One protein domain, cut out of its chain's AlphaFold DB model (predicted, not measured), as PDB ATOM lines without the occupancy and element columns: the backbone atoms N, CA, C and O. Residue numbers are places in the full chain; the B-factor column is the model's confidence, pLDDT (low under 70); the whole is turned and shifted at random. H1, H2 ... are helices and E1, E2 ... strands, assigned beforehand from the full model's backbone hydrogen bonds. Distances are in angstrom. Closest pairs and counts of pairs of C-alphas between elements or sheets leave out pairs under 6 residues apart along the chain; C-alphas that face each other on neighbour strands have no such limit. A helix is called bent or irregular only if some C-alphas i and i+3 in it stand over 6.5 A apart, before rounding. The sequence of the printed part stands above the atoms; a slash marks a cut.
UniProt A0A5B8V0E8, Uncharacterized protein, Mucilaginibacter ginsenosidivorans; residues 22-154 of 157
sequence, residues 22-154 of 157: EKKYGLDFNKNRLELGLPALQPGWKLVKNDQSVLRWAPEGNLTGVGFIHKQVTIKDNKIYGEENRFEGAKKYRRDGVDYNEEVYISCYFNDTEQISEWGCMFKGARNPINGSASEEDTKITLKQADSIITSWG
ATOM      1  N   GLU A  22     191.215 160.862 208.763       79.00
ATOM      2  CA  GLU A  22     190.671 160.270 207.542       79.00
ATOM      3  C   GLU A  22     189.144 160.182 207.577       79.00
ATOM      4  O   GLU A  22     188.489 160.552 206.609       79.00
ATOM      5  N   LYS A  23     188.563 159.762 208.705       77.00
ATOM      6  CA  LYS A  23     187.102 159.706 208.871       77.00
ATOM      7  C   LYS A  23     186.512 161.099 209.036       77.00
ATOM      8  O   LYS A  23     185.492 161.424 208.440       77.00
ATOM      9  N   LYS A  24     187.181 161.953 209.817       79.00
ATOM     10  CA  LYS A  24     186.700 163.310 210.109       79.00
ATOM     11  C   LYS A  24     186.656 164.207 208.869       79.00
ATOM     12  O   LYS A  24     185.850 165.125 208.830       79.00
ATOM     13  N   TYR A  25     187.514 163.968 207.879       82.69
ATOM     14  CA  TYR A  25     187.693 164.879 206.744       82.69
ATOM     15  C   TYR A  25     187.647 164.199 205.369       82.69
ATOM     16  O   TYR A  25     187.729 164.891 204.351       82.69
ATOM     17  N   GLY A  26     187.563 162.871 205.320       81.00
ATOM     18  CA  GLY A  26     187.476 162.076 204.098       81.00
ATOM     19  C   GLY A  26     186.033 161.758 203.707       81.00
ATOM     20  O   GLY A  26     185.137 162.585 203.865       81.00
ATOM     21  N   LEU A  27     185.814 160.555 203.168       84.56
ATOM     22  CA  LEU A  27     184.527 160.127 202.601       84.56
ATOM     23  C   LEU A  27     183.374 160.187 203.614       84.56
ATOM     24  O   LEU A  27     182.277 160.632 203.271       84.56
ATOM     25  N   ASP A  28     183.633 159.817 204.870       85.31
ATOM     26  CA  ASP A  28     182.627 159.793 205.941       85.31
ATOM     27  C   ASP A  28     182.104 161.201 206.296       85.31
ATOM     28  O   ASP A  28     181.022 161.342 206.866       85.31
ATOM     29  N   PHE A  29     182.828 162.258 205.907       85.38
ATOM     30  CA  PHE A  29     182.453 163.653 206.144       85.38
ATOM     31  C   PHE A  29     181.627 164.274 205.005       85.38
ATOM     32  O   PHE A  29     181.236 165.440 205.075       85.38
ATOM     33  N   ASN A  30     181.315 163.518 203.946       87.19
ATOM     34  CA  ASN A  30     180.594 164.031 202.776       87.19
ATOM     35  C   ASN A  30     179.252 164.693 203.096       87.19
ATOM     36  O   ASN A  30     178.902 165.681 202.457       87.19
ATOM     37  N   LYS A  31     178.519 164.203 204.101       86.25
ATOM     38  CA  LYS A  31     177.253 164.822 204.507       86.25
ATOM     39  C   LYS A  31     177.452 166.288 204.914       86.25
ATOM     40  O   LYS A  31     176.764 167.162 204.398       86.25
ATOM     41  N   ASN A  32     178.430 166.554 205.774       84.88
ATOM     42  CA  ASN A  32     178.757 167.903 206.233       84.88
ATOM     43  C   ASN A  32     179.275 168.783 205.090       84.88
ATOM     44  O   ASN A  32     178.945 169.961 205.023       84.88
ATOM     45  N   ARG A  33     180.054 168.213 204.163       85.94
ATOM     46  CA  ARG A  33     180.528 168.931 202.967       85.94
ATOM     47  C   ARG A  33     179.360 169.457 202.141       85.94
ATOM     48  O   ARG A  33     179.330 170.639 201.817       85.94
ATOM     49  N   LEU A  34     178.383 168.598 201.857       84.94
ATOM     50  CA  LEU A  34     177.203 168.964 201.077       84.94
ATOM     51  C   LEU A  34     176.365 170.042 201.779       84.94
ATOM     52  O   LEU A  34     175.911 170.977 201.125       84.94
ATOM     53  N   GLU A  35     176.213 169.965 203.104       82.94
ATOM     54  CA  GLU A  35     175.538 171.002 203.908       82.94
ATOM     55  C   GLU A  35     176.250 172.368 203.833       82.94
ATOM     56  O   GLU A  35     175.602 173.408 203.930       82.94
ATOM     57  N   LEU A  36     177.568 172.372 203.600       79.06
ATOM     58  CA  LEU A  36     178.400 173.566 203.413       79.06
ATOM     59  C   LEU A  36     178.522 174.018 201.943       79.06
ATOM     60  O   LEU A  36     179.223 174.990 201.662       79.06
ATOM     61  N   GLY A  37     177.869 173.326 201.001       79.12
ATOM     62  CA  GLY A  37     177.971 173.603 199.563       79.12
ATOM     63  C   GLY A  37     179.294 173.164 198.925       79.12
ATOM     64  O   GLY A  37     179.641 173.636 197.844       79.12
ATOM     65  N   LEU A  38     180.050 172.282 199.585       81.38
ATOM     66  CA  LEU A  38     181.302 171.726 199.075       81.38
ATOM     67  C   LEU A  38     181.061 170.445 198.245       81.38
ATOM     68  O   LEU A  38     180.170 169.660 198.582       81.38
ATOM     69  N   PRO A  39     181.903 170.173 197.226       80.69
ATOM     70  CA  PRO A  39     181.866 168.934 196.439       80.69
ATOM     71  C   PRO A  39     181.992 167.680 197.308       80.69
ATOM     72  O   PRO A  39     182.849 167.646 198.196       80.69
ATOM     73  N   ALA A  40     181.234 166.617 197.032       85.88
ATOM     74  CA  ALA A  40     181.418 165.343 197.732       85.88
ATOM     75  C   ALA A  40     182.613 164.556 197.163       85.88
ATOM     76  O   ALA A  40     182.814 164.479 195.949       85.88
ATOM     77  N   LEU A  41     183.391 163.919 198.040       87.62
ATOM     78  CA  LEU A  41     184.427 162.973 197.634       87.62
ATOM     79  C   LEU A  41     183.768 161.710 197.071       87.62
ATOM     80  O   LEU A  41     182.875 161.139 197.701       87.62
ATOM     81  N   GLN A  42     184.199 161.266 195.894       83.94
ATOM     82  CA  GLN A  42     183.606 160.099 195.240       83.94
ATOM     83  C   GLN A  42     184.153 158.788 195.833       83.94
ATOM     84  O   GLN A  42     185.270 158.764 196.359       83.94
ATOM     85  N   PRO A  43     183.419 157.667 195.720       82.75
ATOM     86  CA  PRO A  43     183.971 156.353 196.035       82.75
ATOM     87  C   PRO A  43     185.295 156.104 195.291       82.75
ATOM     88  O   PRO A  43     185.449 156.505 194.139       82.75
ATOM     89  N   GLY A  44     186.259 155.453 195.948       84.19
ATOM     90  CA  GLY A  44     187.584 155.172 195.370       84.19
ATOM     91  C   GLY A  44     188.624 156.279 195.566       84.19
ATOM     92  O   GLY A  44     189.766 156.137 195.144       84.19
ATOM     93  N   TRP A  45     188.277 157.378 196.231       89.88
ATOM     94  CA  TRP A  45     189.271 158.363 196.649       89.88
ATOM     95  C   TRP A  45     190.148 157.836 197.783       89.88
ATOM     96  O   TRP A  45     189.655 157.200 198.715       89.88
ATOM     97  N   LYS A  46     191.447 158.140 197.725       89.88
ATOM     98  CA  LYS A  46     192.448 157.690 198.701       89.88
ATOM     99  C   LYS A  46     193.165 158.864 199.341       89.88
ATOM    100  O   LYS A  46     193.415 159.876 198.688       89.88
ATOM    101  N   LEU A  47     193.526 158.707 200.612       90.69
ATOM    102  CA  LEU A  47     194.412 159.634 201.309       90.69
ATOM    103  C   LEU A  47     195.822 159.510 200.712       90.69
ATOM    104  O   LEU A  47     196.484 158.488 200.866       90.69
ATOM    105  N   VAL A  48     196.265 160.547 200.005       91.50
ATOM    106  CA  VAL A  48     197.575 160.604 199.327       91.50
ATOM    107  C   VAL A  48     198.585 161.473 200.069       91.50
ATOM    108  O   VAL A  48     199.777 161.431 199.771       91.50
ATOM    109  N   LYS A  49     198.126 162.266 201.042       92.31
ATOM    110  CA  LYS A  49     198.986 163.023 201.952       92.31
ATOM    111  C   LYS A  49     198.371 163.055 203.343       92.31
ATOM    112  O   LYS A  49     197.194 163.383 203.480       92.31
ATOM    113  N   ASN A  50     199.184 162.735 204.344       92.50
ATOM    114  CA  ASN A  50     198.805 162.737 205.749       92.50
ATOM    115  C   ASN A  50     199.969 163.274 206.586       92.50
ATOM    116  O   ASN A  50     200.880 162.524 206.931       92.50
ATOM    117  N   ASP A  51     199.968 164.576 206.854       88.56
ATOM    118  CA  ASP A  51     200.897 165.190 207.797       88.56
ATOM    119  C   ASP A  51     200.162 166.143 208.756       88.56
ATOM    120  O   ASP A  51     198.943 166.300 208.700       88.56
ATOM    121  N   GLN A  52     200.909 166.743 209.685       84.06
ATOM    122  CA  GLN A  52     200.350 167.552 210.771       84.06
ATOM    123  C   GLN A  52     199.639 168.829 210.303       84.06
ATOM    124  O   GLN A  52     198.811 169.357 211.041       84.06
ATOM    125  N   SER A  53     199.962 169.347 209.116       90.44
ATOM    126  CA  SER A  53     199.404 170.604 208.607       90.44
ATOM    127  C   SER A  53     198.511 170.411 207.388       90.44
ATOM    128  O   SER A  53     197.770 171.323 207.027       90.44
ATOM    129  N   VAL A  54     198.555 169.244 206.743       93.56
ATOM    130  CA  VAL A  54     197.855 168.987 205.491       93.56
ATOM    131  C   VAL A  54     197.372 167.542 205.401       93.56
ATOM    132  O   VAL A  54     198.143 166.582 205.474       93.56
ATOM    133  N   LEU A  55     196.090 167.399 205.074       93.81
ATOM    134  CA  LEU A  55     195.496 166.138 204.639       93.81
ATOM    135  C   LEU A  55     195.019 166.277 203.196       93.81
ATOM    136  O   LEU A  55     194.331 167.244 202.871       93.81
ATOM    137  N   ARG A  56     195.350 165.320 202.325       94.31
ATOM    138  CA  ARG A  56     194.967 165.367 200.904       94.31
ATOM    139  C   ARG A  56     194.411 164.035 200.433       94.31
ATOM    140  O   ARG A  56     195.062 163.006 200.599       94.31
ATOM    141  N   TRP A  57     193.263 164.086 199.768       93.25
ATOM    142  CA  TRP A  57     192.639 162.953 199.100       93.25
ATOM    143  C   TRP A  57     192.641 163.184 197.596       93.25
ATOM    144  O   TRP A  57     192.428 164.310 197.149       93.25
ATOM    145  N   ALA A  58     192.851 162.128 196.825       91.50
ATOM    146  CA  ALA A  58     192.791 162.161 195.369       91.50
ATOM    147  C   ALA A  58     192.029 160.936 194.842       91.50
ATOM    148  O   ALA A  58     192.045 159.888 195.503       91.50
ATOM    149  N   PRO A  59     191.358 161.040 193.683       89.12
ATOM    150  CA  PRO A  59     190.761 159.884 193.027       89.12
ATOM    151  C   PRO A  59     191.823 158.843 192.667       89.12
ATOM    152  O   PRO A  59     192.920 159.166 192.209       89.12
ATOM    153  N   GLU A  60     191.485 157.569 192.845       82.00
ATOM    154  CA  GLU A  60     192.311 156.471 192.362       82.00
ATOM    155  C   GLU A  60     192.341 156.452 190.825       82.00
ATOM    156  O   GLU A  60     191.307 156.505 190.164       82.00
ATOM    157  N   GLY A  61     193.543 156.391 190.246       68.56
ATOM    158  CA  GLY A  61     193.739 156.206 188.805       68.56
ATOM    159  C   GLY A  61     193.614 157.458 187.931       68.56
ATOM    160  O   GLY A  61     193.967 157.384 186.758       68.56
ATOM    161  N   ASN A  62     193.190 158.608 188.467       59.72
ATOM    162  CA  ASN A  62     193.083 159.843 187.687       59.72
ATOM    163  C   ASN A  62     194.302 160.745 187.935       59.72
ATOM    164  O   ASN A  62     194.283 161.620 188.795       59.72
ATOM    165  N   LEU A  63     195.397 160.477 187.219       57.38
ATOM    166  CA  LEU A  63     196.620 161.294 187.271       57.38
ATOM    167  C   LEU A  63     196.851 162.110 185.992       57.38
ATOM    168  O   LEU A  63     197.817 162.869 185.929       57.38
ATOM    169  N   THR A  64     196.006 161.940 184.972       58.53
ATOM    170  CA  THR A  64     196.152 162.627 183.687       58.53
ATOM    171  C   THR A  64     194.799 162.840 183.006       58.53
ATOM    172  O   THR A  64     194.221 161.884 182.485       58.53
ATOM    173  N   GLY A  65     194.344 164.089 182.916       72.12
ATOM    174  CA  GLY A  65     193.244 164.493 182.037       72.12
ATOM    175  C   GLY A  65     192.051 165.079 182.785       72.12
ATOM    176  O   GLY A  65     192.043 165.173 183.998       72.12
ATOM    177  N   VAL A  66     191.019 165.488 182.044       88.25
ATOM    178  CA  VAL A  66     189.871 166.227 182.597       88.25
ATOM    179  C   VAL A  66     189.296 165.562 183.848       88.25
ATOM    180  O   VAL A  66     188.792 164.441 183.779       88.25
ATOM    181  N   GLY A  67     189.317 166.259 184.983       89.19
ATOM    182  CA  GLY A  67     188.767 165.698 186.208       89.19
ATOM    183  C   GLY A  67     189.166 166.403 187.493       89.19
ATOM    184  O   GLY A  67     189.774 167.470 187.515       89.19
ATOM    185  N   PHE A  68     188.782 165.770 188.595       89.94
ATOM    186  CA  PHE A  68     189.201 166.164 189.931       89.94
ATOM    187  C   PHE A  68     190.645 165.699 190.159       89.94
ATOM    188  O   PHE A  68     190.933 164.518 189.988       89.94
ATOM    189  N   ILE A  69     191.534 166.604 190.568       91.31
ATOM    190  CA  ILE A  69     192.928 166.276 190.895       91.31
ATOM    191  C   ILE A  69     193.031 165.829 192.352       91.31
ATOM    192  O   ILE A  69     193.543 164.756 192.653       91.31
ATOM    193  N   HIS A  70     192.587 166.682 193.277       92.56
ATOM    194  CA  HIS A  70     192.589 166.379 194.703       92.56
ATOM    195  C   HIS A  70     191.735 167.358 195.500       92.56
ATOM    196  O   HIS A  70     191.552 168.512 195.113       92.56
ATOM    197  N   LYS A  71     191.340 166.910 196.688       93.00
ATOM    198  CA  LYS A  71     190.844 167.733 197.786       93.00
ATOM    199  C   LYS A  71     191.907 167.804 198.866       93.00
ATOM    200  O   LYS A  71     192.513 166.786 199.206       93.00
ATOM    201  N   GLN A  72     192.094 168.973 199.456       94.75
ATOM    202  CA  GLN A  72     193.035 169.184 200.544       94.75
ATOM    203  C   GLN A  72     192.389 169.949 201.693       94.75
ATOM    204  O   GLN A  72     191.651 170.898 201.474       94.75
ATOM    205  N   VAL A  73     192.704 169.542 202.918       93.38
ATOM    206  CA  VAL A  73     192.425 170.296 204.141       93.38
ATOM    207  C   VAL A  73     193.738 170.781 204.721       93.38
ATOM    208  O   VAL A  73     194.671 169.993 204.883       93.38
ATOM    209  N   THR A  74     193.780 172.066 205.046       93.69
ATOM    210  CA  THR A  74     194.884 172.704 205.756       93.69
ATOM    211  C   THR A  74     194.519 172.825 207.229       93.69
ATOM    212  O   THR A  74     193.445 173.321 207.575       93.69
ATOM    213  N   ILE A  75     195.425 172.383 208.093       90.50
ATOM    214  CA  ILE A  75     195.296 172.378 209.547       90.50
ATOM    215  C   ILE A  75     196.313 173.365 210.117       90.50
ATOM    216  O   ILE A  75     197.493 173.334 209.764       90.50
ATOM    217  N   LYS A  76     195.858 174.242 211.009       88.50
ATOM    218  CA  LYS A  76     196.695 175.192 211.740       88.50
ATOM    219  C   LYS A  76     196.276 175.192 213.203       88.50
ATOM    220  O   LYS A  76     195.086 175.224 213.493       88.50
ATOM    221  N   ASP A  77     197.244 175.118 214.114       87.38
ATOM    222  CA  ASP A  77     196.997 175.117 215.564       87.38
ATOM    223  C   ASP A  77     195.955 174.058 215.994       87.38
ATOM    224  O   ASP A  77     195.072 174.314 216.810       87.38
ATOM    225  N   ASN A  78     196.038 172.857 215.402       79.88
ATOM    226  CA  ASN A  78     195.094 171.736 215.566       79.88
ATOM    227  C   ASN A  78     193.634 172.025 215.155       79.88
ATOM    228  O   ASN A  78     192.737 171.252 215.491       79.88
ATOM    229  N   LYS A  79     193.388 173.096 214.397       83.12
ATOM    230  CA  LYS A  79     192.080 173.455 213.836       83.12
ATOM    231  C   LYS A  79     192.109 173.436 212.313       83.12
ATOM    232  O   LYS A  79     193.159 173.616 211.697       83.12
ATOM    233  N   ILE A  80     190.946 173.241 211.696       84.06
ATOM    234  CA  ILE A  80     190.818 173.405 210.247       84.06
ATOM    235  C   ILE A  80     190.981 174.887 209.933       84.06
ATOM    236  O   ILE A  80     190.221 175.715 210.423       84.06
ATOM    237  N   TYR A  81     191.964 175.207 209.104       90.62
ATOM    238  CA  TYR A  81     192.160 176.560 208.603       90.62
ATOM    239  C   TYR A  81     191.402 176.785 207.294       90.62
ATOM    240  O   TYR A  81     190.784 177.827 207.087       90.62
ATOM    241  N   GLY A  82     191.424 175.789 206.412       92.25
ATOM    242  CA  GLY A  82     190.778 175.891 205.116       92.25
ATOM    243  C   GLY A  82     190.709 174.565 204.391       92.25
ATOM    244  O   GLY A  82     191.362 173.584 204.758       92.25
ATOM    245  N   GLU A  83     189.917 174.566 203.336       92.75
ATOM    246  CA  GLU A  83     189.802 173.463 202.408       92.75
ATOM    247  C   GLU A  83     189.942 173.966 200.974       92.75
ATOM    248  O   GLU A  83     189.464 175.046 200.647       92.75
ATOM    249  N   GLU A  84     190.570 173.172 200.110       94.31
ATOM    250  CA  GLU A  84     190.583 173.399 198.670       94.31
ATOM    251  C   GLU A  84     190.218 172.140 197.879       94.31
ATOM    252  O   GLU A  84     190.511 171.007 198.268       94.31
ATOM    253  N   ASN A  85     189.600 172.371 196.728       93.81
ATOM    254  CA  ASN A  85     189.240 171.394 195.720       93.81
ATOM    255  C   ASN A  85     189.865 171.854 194.402       93.81
ATOM    256  O   ASN A  85     189.637 172.989 193.974       93.81
ATOM    257  N   ARG A  86     190.669 170.991 193.775       94.12
ATOM    258  CA  ARG A  86     191.387 171.305 192.538       94.12
ATOM    259  C   ARG A  86     190.922 170.416 191.395       94.12
ATOM    260  O   ARG A  86     190.909 169.192 191.523       94.12
ATOM    261  N   PHE A  87     190.613 171.048 190.273       93.75
ATOM    262  CA  PHE A  87     190.122 170.426 189.048       93.75
ATOM    263  C   PHE A  87     191.053 170.772 187.887       93.75
ATOM    264  O   PHE A  87     191.581 171.883 187.849       93.75
ATOM    265  N   GLU A  88     191.209 169.856 186.935       93.56
ATOM    266  CA  GLU A  88     191.911 170.096 185.673       93.56
ATOM    267  C   GLU A  88     190.994 169.927 184.456       93.56
ATOM    268  O   GLU A  88     190.115 169.062 184.422       93.56
ATOM    269  N   GLY A  89     191.215 170.773 183.450       92.94
ATOM    270  CA  GLY A  89     190.574 170.740 182.140       92.94
ATOM    271  C   GLY A  89     191.457 170.108 181.057       92.94
ATOM    272  O   GLY A  89     192.604 169.742 181.284       92.94
ATOM    273  N   ALA A  90     190.923 169.983 179.838       88.69
ATOM    274  CA  ALA A  90     191.628 169.323 178.726       88.69
ATOM    275  C   ALA A  90     192.632 170.237 178.018       88.69
ATOM    276  O   ALA A  90     193.548 169.772 177.337       88.69
ATOM    277  N   LYS A  91     192.387 171.547 178.073       90.50
ATOM    278  CA  LYS A  91     193.183 172.521 177.339       90.50
ATOM    279  C   LYS A  91     194.497 172.729 178.060       90.50
ATOM    280  O   LYS A  91     194.521 172.858 179.279       90.50
ATOM    281  N   LYS A  92     195.573 172.803 177.285       90.69
ATOM    282  CA  LYS A  92     196.899 173.111 177.805       90.69
ATOM    283  C   LYS A  92     197.202 174.595 177.687       90.69
ATOM    284  O   LYS A  92     196.805 175.240 176.715       90.69
ATOM    285  N   TYR A  93     197.960 175.108 178.641       89.19
ATOM    286  CA  TYR A  93     198.600 176.410 178.570       89.19
ATOM    287  C   TYR A  93     200.068 176.281 178.968       89.19
ATOM    288  O   TYR A  93     200.437 175.401 179.743       89.19
ATOM    289  N   ARG A  94     200.918 177.147 178.417       89.44
ATOM    290  CA  ARG A  94     202.352 177.141 178.703       89.44
ATOM    291  C   ARG A  94     202.679 178.245 179.698       89.44
ATOM    292  O   ARG A  94     202.292 179.388 179.478       89.44
ATOM    293  N   ARG A  95     203.402 177.909 180.764       85.19
ATOM    294  CA  ARG A  95     203.935 178.856 181.755       85.19
ATOM    295  C   ARG A  95     205.347 178.407 182.126       85.19
ATOM    296  O   ARG A  95     205.586 177.214 182.267       85.19
ATOM    297  N   ASP A  96     206.300 179.333 182.192       88.00
ATOM    298  CA  ASP A  96     207.704 179.044 182.544       88.00
ATOM    299  C   ASP A  96     208.349 177.906 181.723       88.00
ATOM    300  O   ASP A  96     209.158 177.121 182.213       88.00
ATOM    301  N   GLY A  97     207.964 177.779 180.448       88.31
ATOM    302  CA  GLY A  97     208.482 176.739 179.551       88.31
ATOM    303  C   GLY A  97     207.900 175.334 179.761       88.31
ATOM    304  O   GLY A  97     208.330 174.409 179.072       88.31
ATOM    305  N   VAL A  98     206.909 175.175 180.640       90.12
ATOM    306  CA  VAL A  98     206.224 173.907 180.929       90.12
ATOM    307  C   VAL A  98     204.762 173.997 180.491       90.12
ATOM    308  O   VAL A  98     204.118 175.036 180.654       90.12
ATOM    309  N   ASP A  99     204.240 172.916 179.909       90.38
ATOM    310  CA  ASP A  99     202.829 172.822 179.531       90.38
ATOM    311  C   ASP A  99     202.017 172.255 180.702       90.38
ATOM    312  O   ASP A  99     202.260 171.136 181.156       90.38
ATOM    313  N   TYR A 100     201.028 173.019 181.149       89.88
ATOM    314  CA  TYR A 100     200.079 172.656 182.197       89.88
ATOM    315  C   TYR A 100     198.687 172.484 181.596       89.88
ATOM    316  O   TYR A 100     198.368 173.108 180.585       89.88
ATOM    317  N   ASN A 101     197.841 171.667 182.219       92.38
ATOM    318  CA  ASN A 101     196.406 171.693 181.941       92.38
ATOM    319  C   ASN A 101     195.792 172.952 182.565       92.38
ATOM    320  O   ASN A 101     196.293 173.431 183.577       92.38
ATOM    321  N   GLU A 102     194.721 173.492 181.982       93.44
ATOM    322  CA  GLU A 102     193.901 174.505 182.653       93.44
ATOM    323  C   GLU A 102     193.402 173.964 183.995       93.44
ATOM    324  O   GLU A 102     193.065 172.787 184.107       93.44
ATOM    325  N   GLU A 103     193.314 174.825 185.004       94.69
ATOM    326  CA  GLU A 103     192.926 174.411 186.349       94.69
ATOM    327  C   GLU A 103     191.923 175.364 186.979       94.69
ATOM    328  O   GLU A 103     191.973 176.578 186.773       94.69
ATOM    329  N   VAL A 104     191.047 174.803 187.810       95.69
ATOM    330  CA  VAL A 104     190.174 175.556 188.710       95.69
ATOM    331  C   VAL A 104     190.428 175.110 190.142       95.69
ATOM    332  O   VAL A 104     190.476 173.919 190.444       95.69
ATOM    333  N   TYR A 105     190.558 176.094 191.025       95.12
ATOM    334  CA  TYR A 105     190.672 175.932 192.465       95.12
ATOM    335  C   TYR A 105     189.410 176.513 193.084       95.12
ATOM    336  O   TYR A 105     189.066 177.665 192.812       95.12
ATOM    337  N   ILE A 106     188.740 175.736 193.926       94.62
ATOM    338  CA  ILE A 106     187.665 176.209 194.798       94.62
ATOM    339  C   ILE A 106     188.130 175.983 196.227       94.62
ATOM    340  O   ILE A 106     188.359 174.847 196.630       94.62
ATOM    341  N   SER A 107     188.269 177.061 196.987       94.69
ATOM    342  CA  SER A 107     188.753 177.043 198.362       94.69
ATOM    343  C   SER A 107     187.803 177.775 199.295       94.69
ATOM    344  O   SER A 107     187.137 178.731 198.890       94.69
ATOM    345  N   CYS A 108     187.752 177.335 200.544       92.50
ATOM    346  CA  CYS A 108     187.114 178.056 201.631       92.50
ATOM    347  C   CYS A 108     188.048 178.130 202.840       92.50
ATOM    348  O   CYS A 108     188.863 177.236 203.073       92.50
ATOM    349  N   TYR A 109     187.912 179.206 203.607       91.56
ATOM    350  CA  TYR A 109     188.599 179.395 204.880       91.56
ATOM    351  C   TYR A 109     187.588 179.392 206.013       91.56
ATOM    352  O   TYR A 109     186.446 179.825 205.831       91.56
ATOM    353  N   PHE A 110     188.014 178.906 207.173       88.81
ATOM    354  CA  PHE A 110     187.183 178.835 208.366       88.81
ATOM    355  C   PHE A 110     187.629 179.882 209.388       88.81
ATOM    356  O   PHE A 110     188.820 180.149 209.548       88.81
ATOM    357  N   ASN A 111     186.664 180.474 210.087       86.19
ATOM    358  CA  ASN A 111     186.931 181.320 211.246       86.19
ATOM    359  C   ASN A 111     187.146 180.479 212.520       86.19
ATOM    360  O   ASN A 111     187.059 179.250 212.516       86.19
ATOM    361  N   ASP A 112     187.362 181.158 213.647       83.31
ATOM    362  CA  ASP A 112     187.581 180.516 214.948       83.31
ATOM    363  C   ASP A 112     186.393 179.684 215.458       83.31
ATOM    364  O   ASP A 112     186.579 178.860 216.360       83.31
ATOM    365  N   THR A 113     185.193 179.886 214.895       82.69
ATOM    366  CA  THR A 113     183.972 179.119 215.192       82.69
ATOM    367  C   THR A 113     183.710 178.000 214.179       82.69
ATOM    368  O   THR A 113     182.613 177.444 214.166       82.69
ATOM    369  N   GLU A 114     184.701 177.659 213.346       76.31
ATOM    370  CA  GLU A 114     184.631 176.625 212.300       76.31
ATOM    371  C   GLU A 114     183.532 176.878 211.248       76.31
ATOM    372  O   GLU A 114     183.071 175.964 210.564       76.31
ATOM    373  N   GLN A 115     183.122 178.136 211.080       83.50
ATOM    374  CA  GLN A 115     182.221 178.564 210.013       83.50
ATOM    375  C   GLN A 115     183.025 179.099 208.831       83.50
ATOM    376  O   GLN A 115     184.071 179.721 209.015       83.50
ATOM    377  N   ILE A 116     182.514 178.898 207.613       86.62
ATOM    378  CA  ILE A 116     183.135 179.454 206.408       86.62
ATOM    379  C   ILE A 116     183.132 180.980 206.506       86.62
ATOM    380  O   ILE A 116     182.073 181.605 206.577       86.62
ATOM    381  N   SER A 117     184.321 181.573 206.497       88.62
ATOM    382  CA  SER A 117     184.521 183.021 206.537       88.62
ATOM    383  C   SER A 117     184.721 183.620 205.152       88.62
ATOM    384  O   SER A 117     184.339 184.761 204.909       88.62
ATOM    385  N   GLU A 118     185.334 182.863 204.246       90.75
ATOM    386  CA  GLU A 118     185.690 183.336 202.913       90.75
ATOM    387  C   GLU A 118     185.684 182.185 201.907       90.75
ATOM    388  O   GLU A 118     186.118 181.075 202.216       90.75
ATOM    389  N   TRP A 119     185.234 182.488 200.687       92.12
ATOM    390  CA  TRP A 119     185.421 181.655 199.505       92.12
ATOM    391  C   TRP A 119     186.508 182.255 198.611       92.12
ATOM    392  O   TRP A 119     186.462 183.439 198.273       92.12
ATOM    393  N   GLY A 120     187.445 181.424 198.165       94.12
ATOM    394  CA  GLY A 120     188.441 181.767 197.160       94.12
ATOM    395  C   GLY A 120     188.307 180.856 195.949       94.12
ATOM    396  O   GLY A 120     188.452 179.642 196.078       94.12
ATOM    397  N   CYS A 121     188.065 181.414 194.764       95.69
ATOM    398  CA  CYS A 121     188.091 180.640 193.525       95.69
ATOM    399  C   CYS A 121     189.079 181.239 192.529       95.69
ATOM    400  O   CYS A 121     189.169 182.460 192.372       95.69
ATOM    401  N   MET A 122     189.824 180.370 191.854       96.25
ATOM    402  CA  MET A 122     190.905 180.772 190.964       96.25
ATOM    403  C   MET A 122     190.958 179.874 189.736       96.25
ATOM    404  O   MET A 122     190.842 178.658 189.851       96.25
ATOM    405  N   PHE A 123     191.148 180.483 188.572       96.25
ATOM    406  CA  PHE A 123     191.378 179.803 187.307       96.25
ATOM    407  C   PHE A 123     192.813 180.028 186.840       96.25
ATOM    408  O   PHE A 123     193.321 181.148 186.911       96.25
ATOM    409  N   LYS A 124     193.441 178.980 186.311       94.56
ATOM    410  CA  LYS A 124     194.761 179.046 185.682       94.56
ATOM    411  C   LYS A 124     194.657 178.546 184.249       94.56
ATOM    412  O   LYS A 124     194.194 177.434 184.018       94.56
ATOM    413  N   GLY A 125     195.075 179.369 183.295       93.25
ATOM    414  CA  GLY A 125     194.989 179.066 181.871       93.25
ATOM    415  C   GLY A 125     195.540 180.199 181.014       93.25
ATOM    416  O   GLY A 125     195.846 181.271 181.524       93.25
ATOM    417  N   ALA A 126     195.639 179.975 179.701       90.31
ATOM    418  CA  ALA A 126     196.207 180.951 178.759       90.31
ATOM    419  C   ALA A 126     195.318 182.187 178.542       90.31
ATOM    420  O   ALA A 126     195.773 183.214 178.030       90.31
ATOM    421  N   ARG A 127     194.020 182.065 178.837       90.69
ATOM    422  CA  ARG A 127     193.035 183.125 178.639       90.69
ATOM    423  C   ARG A 127     192.190 183.302 179.879       90.69
ATOM    424  O   ARG A 127     191.754 182.326 180.477       90.69
ATOM    425  N   ASN A 128     191.911 184.553 180.213       90.12
ATOM    426  CA  ASN A 128     190.966 184.890 181.256       90.12
ATOM    427  C   ASN A 128     189.583 184.308 180.883       90.12
ATOM    428  O   ASN A 128     189.071 184.596 179.797       90.12
ATOM    429  N   PRO A 129     188.961 183.500 181.757       90.94
ATOM    430  CA  PRO A 129     187.736 182.775 181.432       90.94
ATOM    431  C   PRO A 129     186.498 183.681 181.335       90.94
ATOM    432  O   PRO A 129     185.439 183.215 180.927       90.94
ATOM    433  N   ILE A 130     186.603 184.958 181.720       87.19
ATOM    434  CA  ILE A 130     185.484 185.906 181.774       87.19
ATOM    435  C   ILE A 130     185.436 186.784 180.527       87.19
ATOM    436  O   ILE A 130     184.368 186.985 179.955       87.19
ATOM    437  N   ASN A 131     186.582 187.317 180.107       89.06
ATOM    438  CA  ASN A 131     186.665 188.251 178.980       89.06
ATOM    439  C   ASN A 131     187.441 187.684 177.773       89.06
ATOM    440  O   ASN A 131     187.481 188.316 176.721       89.06
ATOM    441  N   GLY A 132     188.059 186.506 177.907       87.56
ATOM    442  CA  GLY A 132     188.806 185.835 176.845       87.56
ATOM    443  C   GLY A 132     190.161 186.463 176.499       87.56
ATOM    444  O   GLY A 132     190.813 185.986 175.561       87.56
ATOM    445  N   SER A 133     190.604 187.506 177.213       88.31
ATOM    446  CA  SER A 133     191.917 188.118 176.991       88.31
ATOM    447  C   SER A 133     193.025 187.119 177.311       88.31
ATOM    448  O   SER A 133     192.852 186.256 178.169       88.31
ATOM    449  N   ALA A 134     194.173 187.232 176.642       86.06
ATOM    450  CA  ALA A 134     195.360 186.509 177.092       86.06
ATOM    451  C   ALA A 134     195.676 186.907 178.546       86.06
ATOM    452  O   ALA A 134     195.516 188.072 178.913       86.06
ATOM    453  N   SER A 135     196.064 185.935 179.366       79.94
ATOM    454  CA  SER A 135     196.485 186.149 180.750       79.94
ATOM    455  C   SER A 135     197.594 185.166 181.071       79.94
ATOM    456  O   SER A 135     197.439 183.968 180.845       79.94
ATOM    457  N   GLU A 136     198.702 185.667 181.606       77.00
ATOM    458  CA  GLU A 136     199.758 184.827 182.181       77.00
ATOM    459  C   GLU A 136     199.582 184.660 183.695       77.00
ATOM    460  O   GLU A 136     200.189 183.774 184.295       77.00
ATOM    461  N   GLU A 137     198.694 185.452 184.301       85.31
ATOM    462  CA  GLU A 137     198.377 185.441 185.725       85.31
ATOM    463  C   GLU A 137     197.198 184.523 186.055       85.31
ATOM    464  O   GLU A 137     196.334 184.233 185.217       85.31
ATOM    465  N   ASP A 138     197.155 184.090 187.314       91.31
ATOM    466  CA  ASP A 138     196.016 183.370 187.864       91.31
ATOM    467  C   ASP A 138     194.806 184.316 187.964       91.31
ATOM    468  O   ASP A 138     194.886 185.416 188.507       91.31
ATOM    469  N   THR A 139     193.656 183.896 187.436       94.38
ATOM    470  CA  THR A 139     192.449 184.729 187.411       94.38
ATOM    471  C   THR A 139     191.551 184.409 188.599       94.38
ATOM    472  O   THR A 139     191.022 183.301 188.695       94.38
ATOM    473  N   LYS A 140     191.303 185.389 189.475       94.81
ATOM    474  CA  LYS A 140     190.263 185.268 190.509       94.81
ATOM    475  C   LYS A 140     188.885 185.210 189.849       94.81
ATOM    476  O   LYS A 140     188.547 186.056 189.023       94.81
ATOM    477  N   ILE A 141     188.089 184.225 190.240       95.38
ATOM    478  CA  ILE A 141     186.731 184.010 189.737       95.38
ATOM    479  C   ILE A 141     185.753 183.855 190.904       95.38
ATOM    480  O   ILE A 141     186.143 183.658 192.051       95.38
ATOM    481  N   THR A 142     184.463 183.979 190.618       93.75
ATOM    482  CA  THR A 142     183.388 183.653 191.564       93.75
ATOM    483  C   THR A 142     183.139 182.145 191.603       93.75
ATOM    484  O   THR A 142     183.446 181.446 190.637       93.75
ATOM    485  N   LEU A 143     182.501 181.651 192.669       91.81
ATOM    486  CA  LEU A 143     182.090 180.244 192.770       91.81
ATOM    487  C   LEU A 143     181.212 179.820 191.581       91.81
ATOM    488  O   LEU A 143     181.503 178.835 190.919       91.81
ATOM    489  N   LYS A 144     180.229 180.647 191.202       92.12
ATOM    490  CA  LYS A 144     179.366 180.386 190.039       92.12
ATOM    491  C   LYS A 144     180.150 180.265 188.723       92.12
ATOM    492  O   LYS A 144     179.788 179.476 187.854       92.12
ATOM    493  N   GLN A 145     181.197 181.072 188.544       95.44
ATOM    494  CA  GLN A 145     182.067 180.975 187.368       95.44
ATOM    495  C   GLN A 145     182.922 179.707 187.420       95.44
ATOM    496  O   GLN A 145     183.071 179.055 186.392       95.44
ATOM    497  N   ALA A 146     183.425 179.332 188.599       94.81
ATOM    498  CA  ALA A 146     184.144 178.079 188.794       94.81
ATOM    499  C   ALA A 146     183.257 176.881 188.426       94.81
ATOM    500  O   ALA A 146     183.641 176.091 187.566       94.81
ATOM    501  N   ASP A 147     182.034 176.828 188.962       93.19
ATOM    502  CA  ASP A 147     181.051 175.783 188.656       93.19
ATOM    503  C   ASP A 147     180.755 175.712 187.152       93.19
ATOM    504  O   ASP A 147     180.733 174.633 186.557       93.19
ATOM    505  N   SER A 148     180.574 176.870 186.507       94.06
ATOM    506  CA  SER A 148     180.332 176.950 185.064       94.06
ATOM    507  C   SER A 148     181.505 176.407 184.243       94.06
ATOM    508  O   SER A 148     181.279 175.718 183.247       94.06
ATOM    509  N   ILE A 149     182.746 176.718 184.625       94.94
ATOM    510  CA  ILE A 149     183.948 176.244 183.925       94.94
ATOM    511  C   ILE A 149     184.088 174.732 184.103       94.94
ATOM    512  O   ILE A 149     184.208 174.013 183.111       94.94
ATOM    513  N   ILE A 150     183.995 174.239 185.337       93.75
ATOM    514  CA  ILE A 150     184.142 172.812 185.645       93.75
ATOM    515  C   ILE A 150     183.049 171.992 184.937       93.75
ATOM    516  O   ILE A 150     183.335 170.967 184.316       93.75
ATOM    517  N   THR A 151     181.810 172.494 184.925       93.38
ATOM    518  CA  THR A 151     180.701 171.873 184.184       93.38
ATOM    519  C   THR A 151     180.961 171.862 182.676       93.38
ATOM    520  O   THR A 151     180.647 170.877 182.010       93.38
ATOM    521  N   SER A 152     181.571 172.916 182.118       93.50
ATOM    522  CA  SER A 152     181.924 172.969 180.688       93.50
ATOM    523  C   SER A 152     182.980 171.936 180.286       93.50
ATOM    524  O   SER A 152     183.039 171.532 179.126       93.50
ATOM    525  N   TRP A 153     183.782 171.469 181.245       93.12
ATOM    526  CA  TRP A 153     184.704 170.353 181.057       93.12
ATOM    527  C   TRP A 153     184.014 168.983 181.153       93.12
ATOM    528  O   TRP A 153     184.629 167.966 180.859       93.12
ATOM    529  N   GLY A 154     182.732 168.932 181.526       90.56
ATOM    530  CA  GLY A 154     181.974 167.688 181.686       90.56
ATOM    531  C   GLY A 154     182.176 167.006 183.042       90.56
ATOM    532  O   GLY A 154     181.738 165.870 183.223       90.56
TER     533      GLY A 154
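Overview. This is residues 22 to 154 of the 157 residues of an uncharacterized protein of Mucilaginibacter ginsenosidivorans (UniProt A0A5B8V0E8). What is the main picture? One twisted sheet of seven strands makes the wall of the domain, a meander, each strand the antiparallel neighbour of the one before, with H3 packed slantwise on one face over E4, E5 and E6. H1 and H2 lie away from H3, and H1 only grazes the sheet. What is the make-up? The printed part has 133 residues, with named elements in the order H1 H2 E1 E2 E3 E4 E5 E6 E7 H3; the sheet's order is E1 to E7, and the class is mixed, helices and strands. How large is it? It is compact, with a radius of gyration of the C-alphas of 15.3 A and spans of 41 by 32 by 27 A.

Along the chain. Where are the strands? E1 is residues 45 to 50, E2 54 to 59, E3 67 to 76 at 28.4 A, E4 79 to 95 at 34.6 A, E5 98 to 110 at 33.8 A, E6 116 to 124 at 23.8 A, and E7 139 to 141. C-alpha 79 is at (192.080, 173.455, 213.836). Where are the helices? H1 is residues 22 to 25, starting with C-alpha 22 at (190.671, 160.270, 207.542), and H2 is 27 to 35, irregular, with C-alphas 28 and 31 at 7.5 A. H3 is 143 to 152, 14.1 A long, with C-alpha 152 at (181.924, 172.969, 180.688).

Arrangement. Which backbone atoms join the strands? Within hydrogen-bond range are N 85 and O 106 at 2.8 A for E4 and E5, N 72 and O 84 at 2.8 A for E3 and E4, and N 107 and O 120 at 2.7 A for E5 and E6. Toward the edge strands E1 and E7, N 57 and O 71 are at 2.9 A, N 48 and O 56 at 2.8 A, and N 123 and O 139 at 2.8 A. Where do strands bend? E4 bends by 112 degrees at residue 92, and E5 by 67 degrees at residue 101. How does H3 stand? Its height over the sheet is 8.7 A, over E5 and, only just, with 3 C-alphas each, E4 and E6; on the local plane it runs slantwise to E5 at 34 degrees. Its closest C-alphas to E6 are those of Leu 143 and Cys 121, 6.1 A. And the other helices? H1 and H2 are close but not clearly touching, Lys 23 and Phe 29 having the closest C-alphas, 6.7 A; H2 is only just not on the sheet, with 4 pairs of C-alphas within 10 A. Every O i to N i+4 pair is within hydrogen-bond range in H3, 3 of 5 in H2, and H1 is too short for one.

Size, cuts and confidence. How far does it reach? The two C-alphas farthest apart, those of Gly 97 and Thr 113, are 43.3 A apart. Is it continuous? The printed part has no cut, and the long link is E6 to E7, residues 125 to 138. Where is confidence low? Residues 61 to 64 are under 70, while the mean pLDDT of the printed part is 88.3.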